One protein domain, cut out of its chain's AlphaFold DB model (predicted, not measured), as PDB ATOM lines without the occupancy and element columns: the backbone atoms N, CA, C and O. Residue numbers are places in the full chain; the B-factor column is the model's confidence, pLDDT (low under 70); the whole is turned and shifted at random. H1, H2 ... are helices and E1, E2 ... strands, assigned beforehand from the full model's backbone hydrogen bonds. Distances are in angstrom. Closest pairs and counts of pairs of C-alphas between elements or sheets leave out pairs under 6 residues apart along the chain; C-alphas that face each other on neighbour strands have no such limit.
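AT A GLANCE: This is residues 2 to 85 and 129 to 146 of the 146 residues of an uncharacterized protein of Acidobacteria bacterium (UniProt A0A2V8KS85). A long, strongly twisted sheet of three strands curls round one helix, H1, and a second helix, H2, lies away from H1 near the end of the sheet where E1 ends and E3 begins. There residues 137 to 146, of which 137 to 143 belong to H2, stick out from the body. The printed part has 102 residues, with three named strands and two named helices in the order E1, E2, H1, E3, H2, and its class is mixed, helices and strands. The sheet has the order E2, E1, E3, all antiparallel. The whole is loose, with a radius of gyration of the C-alphas of 18.1 A, and spans 57 by 38 by 24 A.

HOW THE PARTS SIT: The inner strand of the sheet is E1, residues 9 to 21, and its edge strands are E2, residues 27 to 38, and E3, residues 67 to 80. E1 and E2 form a hairpin, antiparallel at 159 degrees between directions, with N 13 and O 34 within hydrogen-bond range at 2.9 A. E1 and E3 are antiparallel at 155 degrees, with N 18 and O 71 within range at 2.8 A. E2 bends by 57 degrees at residue 35. The helix H1, residues 41 to 56, is on the sheet, which curls round it; the two make two layers, a helix on one face of a sheet. The closest C-alphas of H1 and E3 are those of Ala 56 and Arg 71, 4.9 A apart; of H1 and E1, those of Gly 52 and Leu 15, 5.9 A; of H1 and E2, those of Ala 44 and Ala 38, 5.0 A. E2, H1 and E3 form a split strand-helix-strand unit, two strands running the same way with E1 between them in the sheet, and its crossover is right-handed. Residues 60 to 61 pair antiparallel with residues 67 to 68 of E3. The helix H2, residues 132 to 143, is not on the sheet and is apart from E1, E2 and H1. In H1 and H2 every O i to N i+4 pair is within hydrogen-bond range.

IN THESE COORDINATES: E1 begins at C-alpha 9, at (110.628, 111.535, 114.316), and measures 37.5 A. E3 measures 36.8 A, E2 31.1 A and H1, which begins at (117.930, 113.277, 108.669), 22.6 A. H2 ends at C-alpha 143, at (132.333, 100.181, 151.697).

THE WHOLE: The outline is elongated, but only just; the two C-alphas farthest apart, those of Ala 2 and Thr 146, are 61.5 A apart. Residues 86 to 128 are not printed, and C-alphas 85 and 129 are 33.3 A apart across the cut, in the link from E3 to H2. Of the links printed whole, E1 to E2 and E2 to H1 are tight and H1 to E3 is short. The mean pLDDT of the printed part is 87.8, with residues 2 to 6, 141 to 142 and 144 to 146 under 70.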
ATOM      1  N   ALA A   2      97.567 128.149 111.859       41.78
ATOM      2  CA  ALA A   2      98.457 127.420 112.762       41.78
ATOM      3  C   ALA A   2      99.603 126.790 111.954       41.78
ATOM      4  O   ALA A   2      99.374 125.925 111.107       41.78
ATOM      5  N   ARG A   3     100.840 127.232 112.200       46.84
ATOM      6  CA  ARG A   3     102.051 126.656 111.604       46.84
ATOM      7  C   ARG A   3     102.202 125.222 112.121       46.84
ATOM      8  O   ARG A   3     102.719 125.022 113.216       46.84
ATOM      9  N   ARG A   4     101.728 124.222 111.364       50.53
ATOM     10  CA  ARG A   4     101.978 122.802 111.669       50.53
ATOM     11  C   ARG A   4     103.494 122.603 111.726       50.53
ATOM     12  O   ARG A   4     104.169 122.665 110.703       50.53
ATOM     13  N   LEU A   5     104.038 122.420 112.928       52.69
ATOM     14  CA  LEU A   5     105.429 122.008 113.091       52.69
ATOM     15  C   LEU A   5     105.611 120.672 112.352       52.69
ATOM     16  O   LEU A   5     104.727 119.814 112.452       52.69
ATOM     17  N   PRO A   6     106.713 120.467 111.607       54.22
ATOM     18  CA  PRO A   6     106.970 119.171 110.993       54.22
ATOM     19  C   PRO A   6     106.975 118.108 112.095       54.22
ATOM     20  O   PRO A   6     107.630 118.296 113.125       54.22
ATOM     21  N   LYS A   7     106.206 117.025 111.904       76.12
ATOM     22  CA  LYS A   7     106.129 115.917 112.866       76.12
ATOM     23  C   LYS A   7     107.558 115.446 113.154       76.12
ATOM     24  O   LYS A   7     108.264 115.011 112.246       76.12
ATOM     25  N   THR A   8     108.003 115.604 114.398       81.19
ATOM     26  CA  THR A   8     109.316 115.104 114.817       81.19
ATOM     27  C   THR A   8     109.294 113.580 114.820       81.19
ATOM     28  O   THR A   8     108.294 112.980 115.207       81.19
ATOM     29  N   LYS A   9     110.393 112.977 114.376       90.62
ATOM     30  CA  LYS A   9     110.628 111.535 114.316       90.62
ATOM     31  C   LYS A   9     111.804 111.162 115.216       90.62
ATOM     32  O   LYS A   9     112.569 112.036 115.647       90.62
ATOM     33  N   TRP A  10     111.930 109.872 115.482       95.81
ATOM     34  CA  TRP A  10     113.078 109.305 116.168       95.81
ATOM     35  C   TRP A  10     114.104 108.812 115.159       95.81
ATOM     36  O   TRP A  10     113.763 108.279 114.108       95.81
ATOM     37  N   PHE A  11     115.360 109.043 115.497       95.94
ATOM     38  CA  PHE A  11     116.533 108.541 114.811       95.94
ATOM     39  C   PHE A  11     117.395 107.824 115.842       95.94
ATOM     40  O   PHE A  11     117.293 108.100 117.040       95.94
ATOM     41  N   VAL A  12     118.264 106.947 115.377       97.12
ATOM     42  CA  VAL A  12     119.323 106.331 116.166       97.12
ATOM     43  C   VAL A  12     120.662 106.793 115.607       97.12
ATOM     44  O   VAL A  12     120.820 106.925 114.393       97.12
ATOM     45  N   ALA A  13     121.611 107.091 116.485       97.75
ATOM     46  CA  ALA A  13     122.944 107.524 116.100       97.75
ATOM     47  C   ALA A  13     123.998 106.819 116.946       97.75
ATOM     48  O   ALA A  13     123.853 106.738 118.164       97.75
ATOM     49  N   ASP A  14     125.080 106.395 116.308       97.75
ATOM     50  CA  ASP A  14     126.277 105.917 116.992       97.75
ATOM     51  C   ASP A  14     127.273 107.065 117.102       97.75
ATOM     52  O   ASP A  14     127.874 107.474 116.108       97.75
ATOM     53  N   LEU A  15     127.456 107.599 118.309       98.06
ATOM     54  CA  LEU A  15     128.451 108.634 118.575       98.06
ATOM     55  C   LEU A  15     129.810 107.967 118.793       98.06
ATOM     56  O   LEU A  15     129.974 107.182 119.729       98.06
ATOM     57  N   VAL A  16     130.789 108.292 117.950       97.81
ATOM     58  CA  VAL A  16     132.153 107.766 118.070       97.81
ATOM     59  C   VAL A  16     132.952 108.692 118.976       97.81
ATOM     60  O   VAL A  16     133.297 109.813 118.598       97.81
ATOM     61  N   MET A  17     133.248 108.219 120.181       97.25
ATOM     62  CA  MET A  17     133.926 108.978 121.224       97.25
ATOM     63  C   MET A  17     135.349 108.449 121.398       97.25
ATOM     64  O   MET A  17     135.545 107.298 121.778       97.25
ATOM     65  N   GLU A  18     136.351 109.285 121.146       96.50
ATOM     66  CA  GLU A  18     137.748 108.955 121.421       96.50
ATOM     67  C   GLU A  18     138.128 109.415 122.826       96.50
ATOM     68  O   GLU A  18     137.878 110.564 123.188       96.50
ATOM     69  N   ILE A  19     138.787 108.539 123.581       94.88
ATOM     70  CA  ILE A  19     139.305 108.805 124.919       94.88
ATOM     71  C   ILE A  19     140.817 108.594 124.919       94.88
ATOM     72  O   ILE A  19     141.310 107.543 124.502       94.88
ATOM     73  N   LYS A  20     141.559 109.582 125.418       95.56
ATOM     74  CA  LYS A  20     143.020 109.537 125.557       95.56
ATOM     75  C   LYS A  20     143.445 109.829 126.985       95.56
ATOM     76  O   LYS A  20     142.869 110.709 127.626       95.56
ATOM     77  N   VAL A  21     144.484 109.129 127.435       95.06
ATOM     78  CA  VAL A  21     145.198 109.419 128.683       95.06
ATOM     79  C   VAL A  21     146.497 110.137 128.345       95.06
ATOM     80  O   VAL A  21     147.213 109.749 127.427       95.06
ATOM     81  N   GLU A  22     146.801 111.186 129.095       93.75
ATOM     82  CA  GLU A  22     148.068 111.901 129.023       93.75
ATOM     83  C   GLU A  22     149.271 110.950 129.130       93.75
ATOM     84  O   GLU A  22     149.337 110.093 130.017       93.75
ATOM     85  N   GLY A  23     150.219 111.112 128.205       90.31
ATOM     86  CA  GLY A  23     151.445 110.316 128.152       90.31
ATOM     87  C   GLY A  23     151.285 108.891 127.612       90.31
ATOM     88  O   GLY A  23     152.269 108.158 127.616       90.31
ATOM     89  N   ASP A  24     150.101 108.478 127.139       91.25
ATOM     90  CA  ASP A  24     149.922 107.203 126.428       91.25
ATOM     91  C   ASP A  24     149.555 107.440 124.956       91.25
ATOM     92  O   ASP A  24     148.696 108.261 124.630       91.25
ATOM     93  N   ALA A  25     150.216 106.717 124.050       89.12
ATOM     94  CA  ALA A  25     149.979 106.831 122.613       89.12
ATOM     95  C   ALA A  25     148.649 106.193 122.170       89.12
ATOM     96  O   ALA A  25     148.127 106.527 121.104       89.12
ATOM     97  N   ARG A  26     148.095 105.270 122.964       90.94
ATOM     98  CA  ARG A  26     146.869 104.537 122.643       90.94
ATOM     99  C   ARG A  26     145.633 105.314 123.080       90.94
ATOM    100  O   ARG A  26     145.590 105.931 124.144       90.94
ATOM    101  N   ASN A  27     144.579 105.199 122.284       91.69
ATOM    102  CA  ASN A  27     143.241 105.651 122.636       91.69
ATOM    103  C   ASN A  27     142.331 104.460 122.975       91.69
ATOM    104  O   ASN A  27     142.632 103.304 122.680       91.69
ATOM    105  N   VAL A  28     141.191 104.767 123.584       90.25
ATOM    106  CA  VAL A  28     140.022 103.887 123.611       90.25
ATOM    107  C   VAL A  28     138.902 104.582 122.855       90.25
ATOM    108  O   VAL A  28     138.729 105.796 122.969       90.25
ATOM    109  N   VAL A  29     138.146 103.814 122.077       92.12
ATOM    110  CA  VAL A  29     136.969 104.308 121.362       92.12
ATOM    111  C   VAL A  29     135.724 103.740 122.023       92.12
ATOM    112  O   VAL A  29     135.577 102.524 122.138       92.12
ATOM    113  N   HIS A  30     134.824 104.620 122.451       91.94
ATOM    114  CA  HIS A  30     133.465 104.245 122.817       91.94
ATOM    115  C   HIS A  30     132.537 104.531 121.639       91.94
ATOM    116  O   HIS A  30     132.635 105.582 121.006       91.94
ATOM    117  N   ILE A  31     131.626 103.600 121.368       93.81
ATOM    118  CA  ILE A  31     130.509 103.818 120.452       93.81
ATOM    119  C   ILE A  31     129.258 103.930 121.316       93.81
ATOM    120  O   ILE A  31     128.813 102.942 121.898       93.81
ATOM    121  N   ASN A  32     128.731 105.147 121.438       93.44
ATOM    122  CA  ASN A  32     127.516 105.408 122.200       93.44
ATOM    123  C   ASN A  32     126.321 105.422 121.242       93.44
ATOM    124  O   ASN A  32     126.108 106.416 120.549       93.44
ATOM    125  N   THR A  33     125.532 104.352 121.227       95.06
ATOM    126  CA  THR A  33     124.267 104.302 120.480       95.06
ATOM    127  C   THR A  33     123.182 105.057 121.244       95.06
ATOM    128  O   THR A  33     122.888 104.739 122.398       95.06
ATOM    129  N   VAL A  34     122.585 106.076 120.624       96.19
ATOM    130  CA  VAL A  34     121.609 106.971 121.263       96.19
ATOM    131  C   VAL A  34     120.397 107.240 120.380       96.19
ATOM    132  O   VAL A  34     120.493 107.280 119.156       96.19
ATOM    133  N   LEU A  35     119.254 107.503 121.016       97.00
ATOM    134  CA  LEU A  35     118.059 108.007 120.343       97.00
ATOM    135  C   LEU A  35     118.120 109.529 120.180       97.00
ATOM    136  O   LEU A  35     118.424 110.268 121.118       97.00
ATOM    137  N   VAL A  36     117.762 110.011 118.992       96.81
ATOM    138  CA  VAL A  36     117.794 111.426 118.619       96.81
ATOM    139  C   VAL A  36     116.450 111.839 118.040       96.81
ATOM    140  O   VAL A  36     116.029 111.380 116.982       96.81
ATOM    141  N   ARG A  37     115.767 112.762 118.717       95.44
ATOM    142  CA  ARG A  37     114.527 113.350 118.204       95.44
ATOM    143  C   ARG A  37     114.840 114.482 117.233       95.44
ATOM    144  O   ARG A  37     115.429 115.492 117.626       95.44
ATOM    145  N   ALA A  38     114.414 114.353 115.982       95.19
ATOM    146  CA  ALA A  38     114.685 115.333 114.933       95.19
ATOM    147  C   ALA A  38     113.526 115.441 113.932       95.19
ATOM    148  O   ALA A  38     112.533 114.731 114.018       95.19
ATOM    149  N   ARG A  39     113.615 116.399 113.004       94.44
ATOM    150  CA  ARG A  39     112.550 116.681 112.011       94.44
ATOM    151  C   ARG A  39     112.893 116.199 110.599       94.44
ATOM    152  O   ARG A  39     112.044 116.228 109.722       94.44
ATOM    153  N   SER A  40     114.149 115.825 110.392       93.19
ATOM    154  CA  SER A  40     114.741 115.355 109.143       93.19
ATOM    155  C   SER A  40     116.073 114.680 109.475       93.19
ATOM    156  O   SER A  40     116.601 114.898 110.571       93.19
ATOM    157  N   LEU A  41     116.622 113.918 108.528       94.06
ATOM    158  CA  LEU A  41     117.930 113.277 108.669       94.06
ATOM    159  C   LEU A  41     119.044 114.304 108.921       94.06
ATOM    160  O   LEU A  41     119.804 114.158 109.870       94.06
ATOM    161  N   GLU A  42     119.063 115.406 108.167       96.94
ATOM    162  CA  GLU A  42     120.030 116.496 108.376       96.94
ATOM    163  C   GLU A  42     119.917 117.099 109.784       96.94
ATOM    164  O   GLU A  42     120.907 117.301 110.484       96.94
ATOM    165  N   HIS A  43     118.693 117.334 110.273       96.94
ATOM    166  CA  HIS A  43     118.515 117.826 111.639       96.94
ATOM    167  C   HIS A  43     118.986 116.795 112.678       96.94
ATOM    168  O   HIS A  43     119.521 117.187 113.717       96.94
ATOM    169  N   ALA A  44     118.805 115.498 112.415       97.31
ATOM    170  CA  ALA A  44     119.290 114.425 113.276       97.31
ATOM    171  C   ALA A  44     120.820 114.388 113.310       97.31
ATOM    172  O   ALA A  44     121.391 114.347 114.398       97.31
ATOM    173  N   TYR A  45     121.475 114.507 112.156       98.25
ATOM    174  CA  TYR A  45     122.929 114.587 112.033       98.25
ATOM    175  C   TYR A  45     123.501 115.728 112.883       98.25
ATOM    176  O   TYR A  45     124.294 115.499 113.799       98.25
ATOM    177  N   GLN A  46     122.993 116.948 112.683       98.31
ATOM    178  CA  GLN A  46     123.446 118.127 113.426       98.31
ATOM    179  C   GLN A  46     123.211 118.000 114.937       98.31
ATOM    180  O   GLN A  46     124.045 118.416 115.744       98.31
ATOM    181  N   ARG A  47     122.076 117.422 115.355       98.00
ATOM    182  CA  ARG A  47     121.796 117.182 116.779       98.00
ATOM    183  C   ARG A  47     122.704 116.115 117.375       98.00
ATOM    184  O   ARG A  47     123.130 116.287 118.511       98.00
ATOM    185  N   SER A  48     122.999 115.057 116.629       98.25
ATOM    186  CA  SER A  48     123.856 113.956 117.078       98.25
ATOM    187  C   SER A  48     125.285 114.436 117.308       98.25
ATOM    188  O   SER A  48     125.853 114.173 118.365       98.25
ATOM    189  N   LEU A  49     125.836 115.238 116.390       98.19
ATOM    190  CA  LEU A  49     127.159 115.843 116.572       98.19
ATOM    191  C   LEU A  49     127.207 116.771 117.789       98.19
ATOM    192  O   LEU A  49     128.106 116.654 118.619       98.19
ATOM    193  N   LYS A  50     126.210 117.655 117.941       97.81
ATOM    194  CA  LYS A  50     126.102 118.529 119.122       97.81
ATOM    195  C   LYS A  50     126.010 117.720 120.415       97.81
ATOM    196  O   LYS A  50     126.662 118.072 121.396       97.81
ATOM    197  N   LEU A  51     125.239 116.633 120.405       97.31
ATOM    198  CA  LEU A  51     125.111 115.726 121.539       97.31
ATOM    199  C   LEU A  51     126.458 115.074 121.874       97.31
ATOM    200  O   LEU A  51     126.892 115.172 123.018       97.31
ATOM    201  N   GLY A  52     127.162 114.502 120.896       96.56
ATOM    202  CA  GLY A  52     128.492 113.922 121.104       96.56
ATOM    203  C   GLY A  52     129.496 114.929 121.664       96.56
ATOM    204  O   GLY A  52     130.156 114.648 122.662       96.56
ATOM    205  N   THR A  53     129.565 116.140 121.103       95.81
ATOM    206  CA  THR A  53     130.436 117.203 121.634       95.81
ATOM    207  C   THR A  53     130.077 117.563 123.075       95.81
ATOM    208  O   THR A  53     130.971 117.739 123.899       95.81
ATOM    209  N   SER A  54     128.786 117.618 123.418       94.62
ATOM    210  CA  SER A  54     128.360 117.876 124.798       94.62
ATOM    211  C   SER A  54     128.725 116.732 125.758       94.62
ATOM    212  O   SER A  54     129.104 116.994 126.898       94.62
ATOM    213  N   GLN A  55     128.683 115.477 125.293       92.31
ATOM    214  CA  GLN A  55     129.039 114.291 126.079       92.31
ATOM    215  C   GLN A  55     130.546 114.120 126.293       92.31
ATOM    216  O   GLN A  55     130.946 113.501 127.275       92.31
ATOM    217  N   ALA A  56     131.389 114.664 125.409       90.56
ATOM    218  CA  ALA A  56     132.839 114.639 125.584       90.56
ATOM    219  C   ALA A  56     133.284 115.303 126.905       90.56
ATOM    220  O   ALA A  56     134.266 114.877 127.511       90.56
ATOM    221  N   GLY A  57     132.519 116.282 127.399       87.94
ATOM    222  CA  GLY A  57     132.724 116.886 128.713       87.94
ATOM    223  C   GLY A  57     134.085 117.568 128.884       87.94
ATOM    224  O   GLY A  57     134.833 117.800 127.935       87.94
ATOM    225  N   LYS A  58     134.403 117.932 130.130       92.19
ATOM    226  CA  LYS A  58     135.725 118.462 130.490       92.19
ATOM    227  C   LYS A  58     136.686 117.306 130.791       92.19
ATOM    228  O   LYS A  58     136.243 116.286 131.323       92.19
ATOM    229  N   PRO A  59     137.995 117.474 130.527       93.88
ATOM    230  CA  PRO A  59     138.995 116.519 130.980       93.88
ATOM    231  C   PRO A  59     138.926 116.297 132.493       93.88
ATOM    232  O   PRO A  59     138.601 117.214 133.248       93.88
ATOM    233  N   TYR A  60     139.278 115.097 132.930       91.56
ATOM    234  CA  TYR A  60     139.302 114.700 134.338       91.56
ATOM    235  C   TYR A  60     140.578 113.923 134.648       91.56
ATOM    236  O   TYR A  60     141.292 113.516 133.738       91.56
ATOM    237  N   LEU A  61     140.880 113.715 135.927       92.62
ATOM    238  CA  LEU A  61     141.997 112.866 136.336       92.62
ATOM    239  C   LEU A  61     141.512 111.429 136.534       92.62
ATOM    240  O   LEU A  61     140.454 111.201 137.132       92.62
ATOM    241  N   ASN A  62     142.278 110.463 136.037       90.00
ATOM    242  CA  ASN A  62     142.088 109.058 136.390       90.00
ATOM    243  C   ASN A  62     142.635 108.761 137.807       90.00
ATOM    244  O   ASN A  62     143.252 109.640 138.419       90.00
ATOM    245  N   PRO A  63     142.423 107.551 138.362       87.62
ATOM    246  CA  PRO A  63     142.899 107.189 139.702       87.62
ATOM    247  C   PRO A  63     144.408 107.345 139.928       87.62
ATOM    248  O   PRO A  63     144.828 107.585 141.054       87.62
ATOM    249  N   VAL A  64     145.218 107.263 138.869       88.38
ATOM    250  CA  VAL A  64     146.678 107.450 138.934       88.38
ATOM    251  C   VAL A  64     147.113 108.896 138.655       88.38
ATOM    252  O   VAL A  64     148.291 109.154 138.423       88.38
ATOM    253  N   GLY A  65     146.174 109.848 138.660       90.69
ATOM    254  CA  GLY A  65     146.449 111.281 138.552       90.69
ATOM    255  C   GLY A  65     146.758 111.786 137.141       90.69
ATOM    256  O   GLY A  65     147.123 112.948 136.992       90.69
ATOM    257  N   ARG A  66     146.600 110.963 136.100       93.56
ATOM    258  CA  ARG A  66     146.810 111.380 134.705       93.56
ATOM    259  C   ARG A  66     145.548 111.988 134.120       93.56
ATOM    260  O   ARG A  66     144.439 111.507 134.376       93.56
ATOM    261  N   LYS A  67     145.712 113.016 133.286       96.25
ATOM    262  CA  LYS A  67     144.589 113.658 132.604       96.25
ATOM    263  C   LYS A  67     144.005 112.736 131.537       96.25
ATOM    264  O   LYS A  67     144.698 112.287 130.629       96.25
ATOM    265  N   VAL A  68     142.705 112.499 131.622       94.88
ATOM    266  CA  VAL A  68     141.894 111.825 130.614       94.88
ATOM    267  C   VAL A  68     141.080 112.872 129.877       94.88
ATOM    268  O   VAL A  68     140.447 113.736 130.487       94.88
ATOM    269  N   SER A  69     141.101 112.800 128.555       96.25
ATOM    270  CA  SER A  69     140.320 113.664 127.675       96.25
ATOM    271  C   SER A  69     139.461 112.818 126.759       96.25
ATOM    272  O   SER A  69     139.898 111.767 126.294       96.25
ATOM    273  N   THR A  70     138.256 113.304 126.494       96.25
ATOM    274  CA  THR A  70     137.321 112.681 125.566       96.25
ATOM    275  C   THR A  70     137.005 113.680 124.462       96.25
ATOM    276  O   THR A  70     136.924 114.881 124.721       96.25
ATOM    277  N   ARG A  71     136.799 113.207 123.234       96.69
ATOM    278  CA  ARG A  71     136.223 114.006 122.146       96.69
ATOM    279  C   ARG A  71     135.268 113.179 121.299       96.69
ATOM    280  O   ARG A  71     135.488 111.989 121.099       96.69
ATOM    281  N   CYS A  72     134.236 113.826 120.769       97.44
ATOM    282  CA  CYS A  72     133.425 113.251 119.702       97.44
ATOM    283  C   CYS A  72     134.196 113.370 118.385       97.44
ATOM    284  O   CYS A  72     134.583 114.472 117.996       97.44
ATOM    285  N   VAL A  73     134.444 112.240 117.729       97.62
ATOM    286  CA  VAL A  73     135.108 112.183 116.420       97.62
ATOM    287  C   VAL A  73     134.091 112.359 115.294       97.62
ATOM    288  O   VAL A  73     134.406 112.937 114.260       97.62
ATOM    289  N   GLY A  74     132.864 111.883 115.499       97.69
ATOM    290  CA  GLY A  74     131.802 111.923 114.504       97.69
ATOM    291  C   GLY A  74     130.744 110.862 114.777       97.69
ATOM    292  O   GLY A  74     130.587 110.403 115.911       97.69
ATOM    293  N   LEU A  75     130.024 110.475 113.724       98.31
ATOM    294  CA  LEU A  75     128.997 109.439 113.783       98.31
ATOM    295  C   LEU A  75     129.478 108.175 113.066       98.31
ATOM    296  O   LEU A  75     129.994 108.262 111.955       98.31
ATOM    297  N   GLY A  76     129.292 107.013 113.692       96.94
ATOM    298  CA  GLY A  76     129.534 105.702 113.075       96.94
ATOM    299  C   GLY A  76     128.311 105.171 112.324       96.94
ATOM    300  O   GLY A  76     128.446 104.377 111.398       96.94
ATOM    301  N   PHE A  77     127.125 105.644 112.707       96.88
ATOM    302  CA  PHE A  77     125.836 105.289 112.130       96.88
ATOM    303  C   PHE A  77     124.822 106.403 112.408       96.88
ATOM    304  O   PHE A  77     124.890 107.064 113.449       96.88
ATOM    305  N   LEU A  78     123.881 106.602 111.486       96.81
ATOM    306  CA  LEU A  78     122.705 107.447 111.664       96.81
ATOM    307  C   LEU A  78     121.563 106.877 110.817       96.81
ATOM    308  O   LEU A  78     121.688 106.809 109.596       96.81
ATOM    309  N   GLY A  79     120.458 106.509 111.457       93.75
ATOM    310  CA  GLY A  79     119.288 105.929 110.792       93.75
ATOM    311  C   GLY A  79     117.985 106.435 111.396       93.75
ATOM    312  O   GLY A  79     117.954 106.867 112.549       93.75
ATOM    313  N   ASP A  80     116.909 106.434 110.615       92.31
ATOM    314  CA  ASP A  80     115.569 106.695 111.125       92.31
ATOM    315  C   ASP A  80     114.987 105.452 111.805       92.31
ATOM    316  O   ASP A  80     115.214 104.323 111.383       92.31
ATOM    317  N   VAL A  81     114.222 105.672 112.872       92.81
ATOM    318  CA  VAL A  81     113.433 104.610 113.496       92.81
ATOM    319  C   VAL A  81     112.109 104.534 112.741       92.81
ATOM    320  O   VAL A  81     111.343 105.504 112.723       92.81
ATOM    321  N   SER A  82     111.854 103.396 112.096       82.31
ATOM    322  CA  SER A  82     110.740 103.196 111.157       82.31
ATOM    323  C   SER A  82     109.355 103.167 111.826       82.31
ATOM    324  O   SER A  82     108.343 103.328 111.142       82.31
ATOM    325  N   GLY A  83     109.294 103.035 113.158       82.88
ATOM    326  CA  GLY A  83     108.060 102.927 113.941       82.88
ATOM    327  C   GLY A  83     107.988 103.831 115.185       82.88
ATOM    328  O   GLY A  83     108.925 104.578 115.492       82.88
ATOM    329  N   PRO A  84     106.853 103.807 115.910       88.00
ATOM    330  CA  PRO A  84     106.744 104.435 117.227       88.00
ATOM    331  C   PRO A  84     107.724 103.792 118.219       88.00
ATOM    332  O   PRO A  84     108.024 102.608 118.128       88.00
ATOM    333  N   LEU A  85     108.221 104.566 119.190       92.25
ATOM    334  CA  LEU A  85     109.058 104.001 120.252       92.25
ATOM    335  C   LEU A  85     108.197 103.215 121.240       92.25
ATOM    336  O   LEU A  85     107.623 103.791 122.164       92.25
ATOM    337  N   TYR A 129     141.289 104.494 132.104       77.38
ATOM    338  CA  TYR A 129     140.405 105.480 131.485       77.38
ATOM    339  C   TYR A 129     139.228 105.865 132.398       77.38
ATOM    340  O   TYR A 129     138.360 106.628 131.985       77.38
ATOM    341  N   ALA A 130     139.139 105.314 133.614       77.31
ATOM    342  CA  ALA A 130     138.070 105.634 134.546       77.31
ATOM    343  C   ALA A 130     138.218 107.056 135.097       77.31
ATOM    344  O   ALA A 130     139.318 107.574 135.291       77.31
ATOM    345  N   ASN A 131     137.089 107.686 135.409       77.44
ATOM    346  CA  ASN A 131     137.092 108.938 136.147       77.44
ATOM    347  C   ASN A 131     137.430 108.663 137.616       77.44
ATOM    348  O   ASN A 131     136.671 107.981 138.305       77.44
ATOM    349  N   GLY A 132     138.544 109.216 138.104       73.00
ATOM    350  CA  GLY A 132     139.038 108.952 139.454       73.00
ATOM    351  C   GLY A 132     138.084 109.401 140.561       73.00
ATOM    352  O   GLY A 132     138.059 108.797 141.629       73.00
ATOM    353  N   LYS A 133     137.247 110.420 140.321       74.44
ATOM    354  CA  LYS A 133     136.198 110.804 141.274       74.44
ATOM    355  C   LYS A 133     135.103 109.737 141.338       74.44
ATOM    356  O   LYS A 133     134.790 109.274 142.423       74.44
ATOM    357  N   ILE A 134     134.578 109.320 140.185       75.50
ATOM    358  CA  ILE A 134     133.493 108.327 140.110       75.50
ATOM    359  C   ILE A 134     133.951 106.974 140.667       75.50
ATOM    360  O   ILE A 134     133.202 106.336 141.400       75.50
ATOM    361  N   ALA A 135     135.181 106.552 140.360       75.12
ATOM    362  CA  ALA A 135     135.748 105.314 140.889       75.12
ATOM    363  C   ALA A 135     135.805 105.328 142.426       75.12
ATOM    364  O   ALA A 135     135.310 104.403 143.063       75.12
ATOM    365  N   ARG A 136     136.315 106.416 143.021       77.19
ATOM    366  CA  ARG A 136     136.355 106.585 144.483       77.19
ATOM    367  C   ARG A 136     134.964 106.652 145.108       77.19
ATOM    368  O   ARG A 136     134.740 106.027 146.137       77.19
ATOM    369  N   ASP A 137     134.031 107.376 144.491       77.31
ATOM    370  CA  ASP A 137     132.650 107.470 144.978       77.31
ATOM    371  C   ASP A 137     131.979 106.083 144.992       77.31
ATOM    372  O   ASP A 137     131.306 105.728 145.958       77.31
ATOM    373  N   TYR A 138     132.218 105.267 143.959       71.62
ATOM    374  CA  TYR A 138     131.719 103.893 143.884       71.62
ATOM    375  C   TYR A 138     132.374 102.966 144.920       71.62
ATOM    376  O   TYR A 138     131.679 102.193 145.575       71.62
ATOM    377  N   GLU A 139     133.689 103.066 145.130       73.56
ATOM    378  CA  GLU A 139     134.386 102.322 146.190       73.56
ATOM    379  C   GLU A 139     133.865 102.679 147.587       73.56
ATOM    380  O   GLU A 139     133.668 101.793 148.417       73.56
ATOM    381  N   ASN A 140     133.608 103.962 147.847       77.31
ATOM    382  CA  ASN A 140     133.040 104.422 149.115       77.31
ATOM    383  C   ASN A 140     131.604 103.922 149.306       77.31
ATOM    384  O   ASN A 140     131.251 103.484 150.398       77.31
ATOM    385  N   TYR A 141     130.795 103.932 148.242       68.38
ATOM    386  CA  TYR A 141     129.456 103.350 148.258       68.38
ATOM    387  C   TYR A 141     129.499 101.859 148.610       68.38
ATOM    388  O   TYR A 141     128.782 101.434 149.508       68.38
ATOM    389  N   LEU A 142     130.385 101.071 147.994       69.38
ATOM    390  CA  LEU A 142     130.525  99.647 148.318       69.38
ATOM    391  C   LEU A 142     130.972  99.412 149.771       69.38
ATOM    392  O   LEU A 142     130.448  98.515 150.424       69.38
ATOM    393  N   LYS A 143     131.884 100.241 150.294       72.44
ATOM    394  CA  LYS A 143     132.333 100.181 151.697       72.44
ATOM    395  C   LYS A 143     131.250 100.552 152.708       72.44
ATOM    396  O   LYS A 143     131.363 100.157 153.856       72.44
ATOM    397  N   SER A 144     130.204 101.283 152.315       68.81
ATOM    398  CA  SER A 144     129.080 101.588 153.219       68.81
ATOM    399  C   SER A 144     128.150 100.397 153.494       68.81
ATOM    400  O   SER A 144     127.252 100.511 154.323       68.81
ATOM    401  N   PHE A 145     128.363  99.259 152.822       51.00
ATOM    402  CA  PHE A 145     127.645  98.000 153.065       51.00
ATOM    403  C   PHE A 145     128.427  97.007 153.944       51.00
ATOM    404  O   PHE A 145     127.974  95.876 154.122       51.00
ATOM    405  N   THR A 146     129.591  97.406 154.462       54.25
ATOM    406  CA  THR A 146     130.476  96.618 155.341       54.25
ATOM    407  C   THR A 146     130.778  97.381 156.612       54.25
ATOM    408  O   THR A 146     130.810  96.734 157.678       54.25
TER     409      THR A 146